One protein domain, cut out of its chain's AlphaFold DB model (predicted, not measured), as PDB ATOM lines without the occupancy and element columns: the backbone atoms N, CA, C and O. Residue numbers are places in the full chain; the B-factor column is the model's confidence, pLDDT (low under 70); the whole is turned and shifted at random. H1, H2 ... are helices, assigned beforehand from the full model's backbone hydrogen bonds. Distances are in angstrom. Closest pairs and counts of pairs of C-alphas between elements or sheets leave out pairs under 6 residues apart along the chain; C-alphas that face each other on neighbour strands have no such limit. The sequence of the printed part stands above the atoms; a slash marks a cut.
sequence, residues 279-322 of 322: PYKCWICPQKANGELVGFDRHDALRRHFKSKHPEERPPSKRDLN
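Overview. This is residues 279 to 322 of the 322 residues of the protein "Predicted protein" of Postia placenta (strain ATCC 44394 / Madison 698-R) (UniProt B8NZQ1). This small domain has little regular structure: a loop, residues 279 to 298, folds back on itself and leads into one helix, H1, after which the chain turns back to the single-turn helix H2. The 44 printed residues hold these two named helices, H1 then H2, and no named strand; the class is all helix, with 15 residues in named elements. The whole is compact, with a radius of gyration of the C-alphas of 10.0 A and spans of 26 by 22 by 15 A.

Arrangement. Look first at residues 280 to 281, which pair antiparallel with residues 295 to 296. Then compare H1, residues 299 to 309, with H2, residues 318 to 321: they are only just apart, 8.1 A at the closest. In H1 every O i to N i+4 pair is within hydrogen-bond range; H2 is too short for such a pair, and its one O i to N i+3 pair is not within range.

Along the chain. Find C-alpha 299 at (67.535, 144.124, 153.402); from there H1 runs 15.1 A to C-alpha 309. H2 ends at C-alpha 321, (76.220, 140.743, 155.789).

Size, cuts and confidence. The C-alphas farthest apart, of Ala 289 and Arg 319, are 28.2 A apart. The printed part has no cut, and the link from H1 to H2 is short. Confidence is under 70 at residues 289, 321 and 322.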
ATOM      1  N   PRO A 279      70.823 147.163 160.870       86.25
ATOM      2  CA  PRO A 279      71.774 146.065 160.705       86.25
ATOM      3  C   PRO A 279      72.338 146.011 159.281       86.25
ATOM      4  O   PRO A 279      73.477 145.609 159.069       86.25
ATOM      5  N   TYR A 280      71.573 146.476 158.295       90.56
ATOM      6  CA  TYR A 280      71.964 146.433 156.893       90.56
ATOM      7  C   TYR A 280      72.675 147.723 156.497       90.56
ATOM      8  O   TYR A 280      72.029 148.757 156.364       90.56
ATOM      9  N   LYS A 281      73.988 147.686 156.277       91.38
ATOM     10  CA  LYS A 281      74.783 148.874 155.924       91.38
ATOM     11  C   LYS A 281      75.252 148.800 154.472       91.38
ATOM     12  O   LYS A 281      75.584 147.726 153.979       91.38
ATOM     13  N   CYS A 282      75.274 149.937 153.779       93.19
ATOM     14  CA  CYS A 282      75.927 150.044 152.475       93.19
ATOM     15  C   CYS A 282      77.418 150.332 152.669       93.19
ATOM     16  O   CYS A 282      77.752 151.343 153.281       93.19
ATOM     17  N   TRP A 283      78.296 149.467 152.154       90.00
ATOM     18  CA  TRP A 283      79.753 149.646 152.247       90.00
ATOM     19  C   TRP A 283      80.330 150.597 151.193       90.00
ATOM     20  O   TRP A 283      81.463 151.038 151.331       90.00
ATOM     21  N   ILE A 284      79.575 150.896 150.129       91.19
ATOM     22  CA  ILE A 284      80.033 151.771 149.037       91.19
ATOM     23  C   ILE A 284      79.738 153.233 149.360       91.19
ATOM     24  O   ILE A 284      80.531 154.122 149.057       91.19
ATOM     25  N   CYS A 285      78.579 153.501 149.966       92.06
ATOM     26  CA  CYS A 285      78.236 154.855 150.360       92.06
ATOM     27  C   CYS A 285      79.215 155.355 151.427       92.06
ATOM     28  O   CYS A 285      79.438 154.650 152.414       92.06
ATOM     29  N   PRO A 286      79.746 156.582 151.274       82.00
ATOM     30  CA  PRO A 286      80.604 157.164 152.289       82.00
ATOM     31  C   PRO A 286      79.850 157.238 153.617       82.00
ATOM     32  O   PRO A 286      78.628 157.444 153.652       82.00
ATOM     33  N   GLN A 287      80.593 157.075 154.711       81.44
ATOM     34  CA  GLN A 287      80.068 157.366 156.036       81.44
ATOM     35  C   GLN A 287      79.509 158.790 156.036       81.44
ATOM     36  O   GLN A 287      80.102 159.718 155.479       81.44
ATOM     37  N   LYS A 288      78.330 158.955 156.630       75.38
ATOM     38  CA  LYS A 288      77.736 160.272 156.848       75.38
ATOM     39  C   LYS A 288      78.668 161.105 157.734       75.38
ATOM     40  O   LYS A 288      79.600 160.583 158.334       75.38
ATOM     41  N   ALA A 289      78.394 162.403 157.861       67.94
ATOM     42  CA  ALA A 289      79.223 163.329 158.642       67.94
ATOM     43  C   ALA A 289      79.477 162.894 160.105       67.94
ATOM     44  O   ALA A 289      80.430 163.357 160.720       67.94
ATOM     45  N   ASN A 290      78.658 161.988 160.648       73.00
ATOM     46  CA  ASN A 290      78.814 161.375 161.967       73.00
ATOM     47  C   ASN A 290      79.671 160.086 161.980       73.00
ATOM     48  O   ASN A 290      79.706 159.404 162.997       73.00
ATOM     49  N   GLY A 291      80.320 159.707 160.874       72.81
ATOM     50  CA  GLY A 291      81.090 158.462 160.772       72.81
ATOM     51  C   GLY A 291      80.231 157.198 160.635       72.81
ATOM     52  O   GLY A 291      80.752 156.085 160.641       72.81
ATOM     53  N   GLU A 292      78.910 157.320 160.488       75.56
ATOM     54  CA  GLU A 292      78.035 156.156 160.353       75.56
ATOM     55  C   GLU A 292      77.757 155.843 158.878       75.56
ATOM     56  O   GLU A 292      77.364 156.713 158.095       75.56
ATOM     57  N   LEU A 293      77.939 154.578 158.485       83.06
ATOM     58  CA  LEU A 293      77.531 154.108 157.160       83.06
ATOM     59  C   LEU A 293      76.024 154.297 156.970       83.06
ATOM     60  O   LEU A 293      75.242 154.289 157.922       83.06
ATOM     61  N   VAL A 294      75.593 154.424 155.716       86.81
ATOM     62  CA  VAL A 294      74.164 154.482 155.397       86.81
ATOM     63  C   VAL A 294      73.529 153.133 155.746       86.81
ATOM     64  O   VAL A 294      73.603 152.171 154.980       86.81
ATOM     65  N   GLY A 295      72.940 153.069 156.939       88.88
ATOM     66  CA  GLY A 295      72.231 151.906 157.448       88.88
ATOM     67  C   GLY A 295      70.761 151.875 157.021       88.88
ATOM     68  O   GLY A 295      70.123 152.919 156.861       88.88
ATOM     69  N   PHE A 296      70.210 150.675 156.900       90.69
ATOM     70  CA  PHE A 296      68.831 150.370 156.549       90.69
ATOM     71  C   PHE A 296      68.232 149.405 157.575       90.69
ATOM     72  O   PHE A 296      68.907 148.526 158.109       90.69
ATOM     73  N   ASP A 297      66.936 149.566 157.815       88.69
ATOM     74  CA  ASP A 297      66.113 148.718 158.682       88.69
ATOM     75  C   ASP A 297      65.760 147.373 158.024       88.69
ATOM     76  O   ASP A 297      65.389 146.416 158.699       88.69
ATOM     77  N   ARG A 298      65.832 147.299 156.687       88.69
ATOM     78  CA  ARG A 298      65.448 146.123 155.898       88.69
ATOM     79  C   ARG A 298      66.416 145.858 154.752       88.69
ATOM     80  O   ARG A 298      66.782 146.766 154.005       88.69
ATOM     81  N   HIS A 299      66.702 144.579 154.517       90.75
ATOM     82  CA  HIS A 299      67.535 144.124 153.402       90.75
ATOM     83  C   HIS A 299      66.997 144.562 152.025       90.75
ATOM     84  O   HIS A 299      67.762 144.892 151.125       90.75
ATOM     85  N   ASP A 300      65.676 144.625 151.834       91.44
ATOM     86  CA  ASP A 300      65.101 145.077 150.557       91.44
ATOM     87  C   ASP A 300      65.255 146.583 150.330       91.44
ATOM     88  O   ASP A 300      65.312 147.029 149.183       91.44
ATOM     89  N   ALA A 301      65.337 147.368 151.407       92.88
ATOM     90  CA  ALA A 301      65.659 148.786 151.315       92.88
ATOM     91  C   ALA A 301      67.130 148.969 150.909       92.88
ATOM     92  O   ALA A 301      67.394 149.721 149.972       92.88
ATOM     93  N   LEU A 302      68.046 148.198 151.512       93.31
ATOM     94  CA  LEU A 302      69.450 148.136 151.090       93.31
ATOM     95  C   LEU A 302      69.574 147.719 149.615       93.31
ATOM     96  O   LEU A 302      70.245 148.395 148.844       93.31
ATOM     97  N   ARG A 303      68.876 146.660 149.180       93.62
ATOM     98  CA  ARG A 303      68.907 146.207 147.775       93.62
ATOM     99  C   ARG A 303      68.389 147.260 146.796       93.62
ATOM    100  O   ARG A 303      69.003 147.465 145.753       93.62
ATOM    101  N   ARG A 304      67.278 147.939 147.109       94.88
ATOM    102  CA  ARG A 304      66.757 149.043 146.277       94.88
ATOM    103  C   ARG A 304      67.722 150.226 146.231       94.88
ATOM    104  O   ARG A 304      67.899 150.832 145.177       94.88
ATOM    105  N   HIS A 305      68.362 150.531 147.354       94.44
ATOM    106  CA  HIS A 305      69.410 151.536 147.415       94.44
ATOM    107  C   HIS A 305      70.603 151.161 146.525       94.44
ATOM    108  O   HIS A 305      70.958 151.947 145.655       94.44
ATOM    109  N   PHE A 306      71.142 149.945 146.653       94.31
ATOM    110  CA  PHE A 306      72.234 149.457 145.805       94.31
ATOM    111  C   PHE A 306      71.874 149.532 144.324       94.31
ATOM    112  O   PHE A 306      72.597 150.143 143.551       94.31
ATOM    113  N   LYS A 307      70.697 149.032 143.937       94.19
ATOM    114  CA  LYS A 307      70.258 149.058 142.536       94.19
ATOM    115  C   LYS A 307      70.124 150.475 141.959       94.19
ATOM    116  O   LYS A 307      70.263 150.651 140.757       94.19
ATOM    117  N   SER A 308      69.814 151.473 142.790       95.62
ATOM    118  CA  SER A 308      69.606 152.856 142.335       95.62
ATOM    119  C   SER A 308      70.855 153.732 142.419       95.62
ATOM    120  O   SER A 308      71.011 154.630 141.598       95.62
ATOM    121  N   LYS A 309      71.724 153.511 143.410       94.56
ATOM    122  CA  LYS A 309      72.916 154.334 143.667       94.56
ATOM    123  C   LYS A 309      74.219 153.682 143.217       94.56
ATOM    124  O   LYS A 309      75.182 154.400 142.979       94.56
ATOM    125  N   HIS A 310      74.235 152.362 143.064       93.06
ATOM    126  CA  HIS A 310      75.400 151.567 142.681       93.06
ATOM    127  C   HIS A 310      75.020 150.539 141.593       93.06
ATOM    128  O   HIS A 310      75.088 149.336 141.835       93.06
ATOM    129  N   PRO A 311      74.559 150.983 140.406       92.44
ATOM    130  CA  PRO A 311      74.043 150.082 139.371       92.44
ATOM    131  C   PRO A 311      75.112 149.167 138.751       92.44
ATOM    132  O   PRO A 311      74.766 148.102 138.247       92.44
ATOM    133  N   GLU A 312      76.383 149.573 138.786       92.38
ATOM    134  CA  GLU A 312      77.516 148.802 138.247       92.38
ATOM    135  C   GLU A 312      78.045 147.753 139.233       92.38
ATOM    136  O   GLU A 312      78.772 146.839 138.853       92.38
ATOM    137  N   GLU A 313      77.649 147.855 140.500       90.81
ATOM    138  CA  GLU A 313      78.181 147.040 141.582       90.81
ATOM    139  C   GLU A 313      77.230 145.895 141.911       90.81
ATOM    140  O   GLU A 313      75.999 146.036 141.934       90.81
ATOM    141  N   ARG A 314      77.801 144.721 142.191       87.62
ATOM    142  CA  ARG A 314      76.997 143.552 142.548       87.62
ATOM    143  C   ARG A 314      76.346 143.802 143.912       87.62
ATOM    144  O   ARG A 314      77.056 144.061 144.882       87.62
ATOM    145  N   PRO A 315      75.010 143.687 144.032       80.38
ATOM    146  CA  PRO A 315      74.352 143.907 145.307       80.38
ATOM    147  C   PRO A 315      74.827 142.874 146.346       80.38
ATOM    148  O   PRO A 315      75.004 141.703 145.983       80.38
ATOM    149  N   PRO A 316      74.959 143.280 147.623       79.19
ATOM    150  CA  PRO A 316      75.308 142.392 148.719       79.19
ATOM    151  C   PRO A 316      74.404 141.172 148.729       79.19
ATOM    152  O   PRO A 316      73.172 141.297 148.667       79.19
ATOM    153  N   SER A 317      74.998 139.985 148.812       82.69
ATOM    154  CA  SER A 317      74.220 138.804 149.139       82.69
ATOM    155  C   SER A 317      73.982 138.774 150.649       82.69
ATOM    156  O   SER A 317      74.747 139.329 151.434       82.69
ATOM    157  N   LYS A 318      72.930 138.076 151.089       75.06
ATOM    158  CA  LYS A 318      72.677 137.875 152.525       75.06
ATOM    159  C   LYS A 318      73.848 137.199 153.257       75.06
ATOM    160  O   LYS A 318      73.900 137.296 154.474       75.06
ATOM    161  N   ARG A 319      74.739 136.505 152.535       78.44
ATOM    162  CA  ARG A 319      75.923 135.846 153.102       78.44
ATOM    163  C   ARG A 319      77.064 136.815 153.402       78.44
ATOM    164  O   ARG A 319      77.902 136.478 154.214       78.44
ATOM    165  N   ASP A 320      77.070 137.993 152.784       75.56
ATOM    166  CA  ASP A 320      78.149 138.980 152.936       75.56
ATOM    167  C   ASP A 320      77.871 139.975 154.082       75.56
ATOM    168  O   ASP A 320      78.632 140.910 154.302       75.56
ATOM    169  N   LEU A 321      76.732 139.822 154.767       69.19
ATOM    170  CA  LEU A 321      76.220 140.743 155.789       69.19
ATOM    171  C   LEU A 321      76.250 140.146 157.207       69.19
ATOM    172  O   LEU A 321      75.717 140.775 158.121       69.19
ATOM    173  N   ASN A 322      76.810 138.945 157.372       58.19
ATOM    174  CA  ASN A 322      76.862 138.184 158.621       58.19
ATOM    175  C   ASN A 322      78.296 137.719 158.868       58.19
ATOM    176  O   ASN A 322      78.733 137.774 160.033       58.19
TER     177      ASN A 322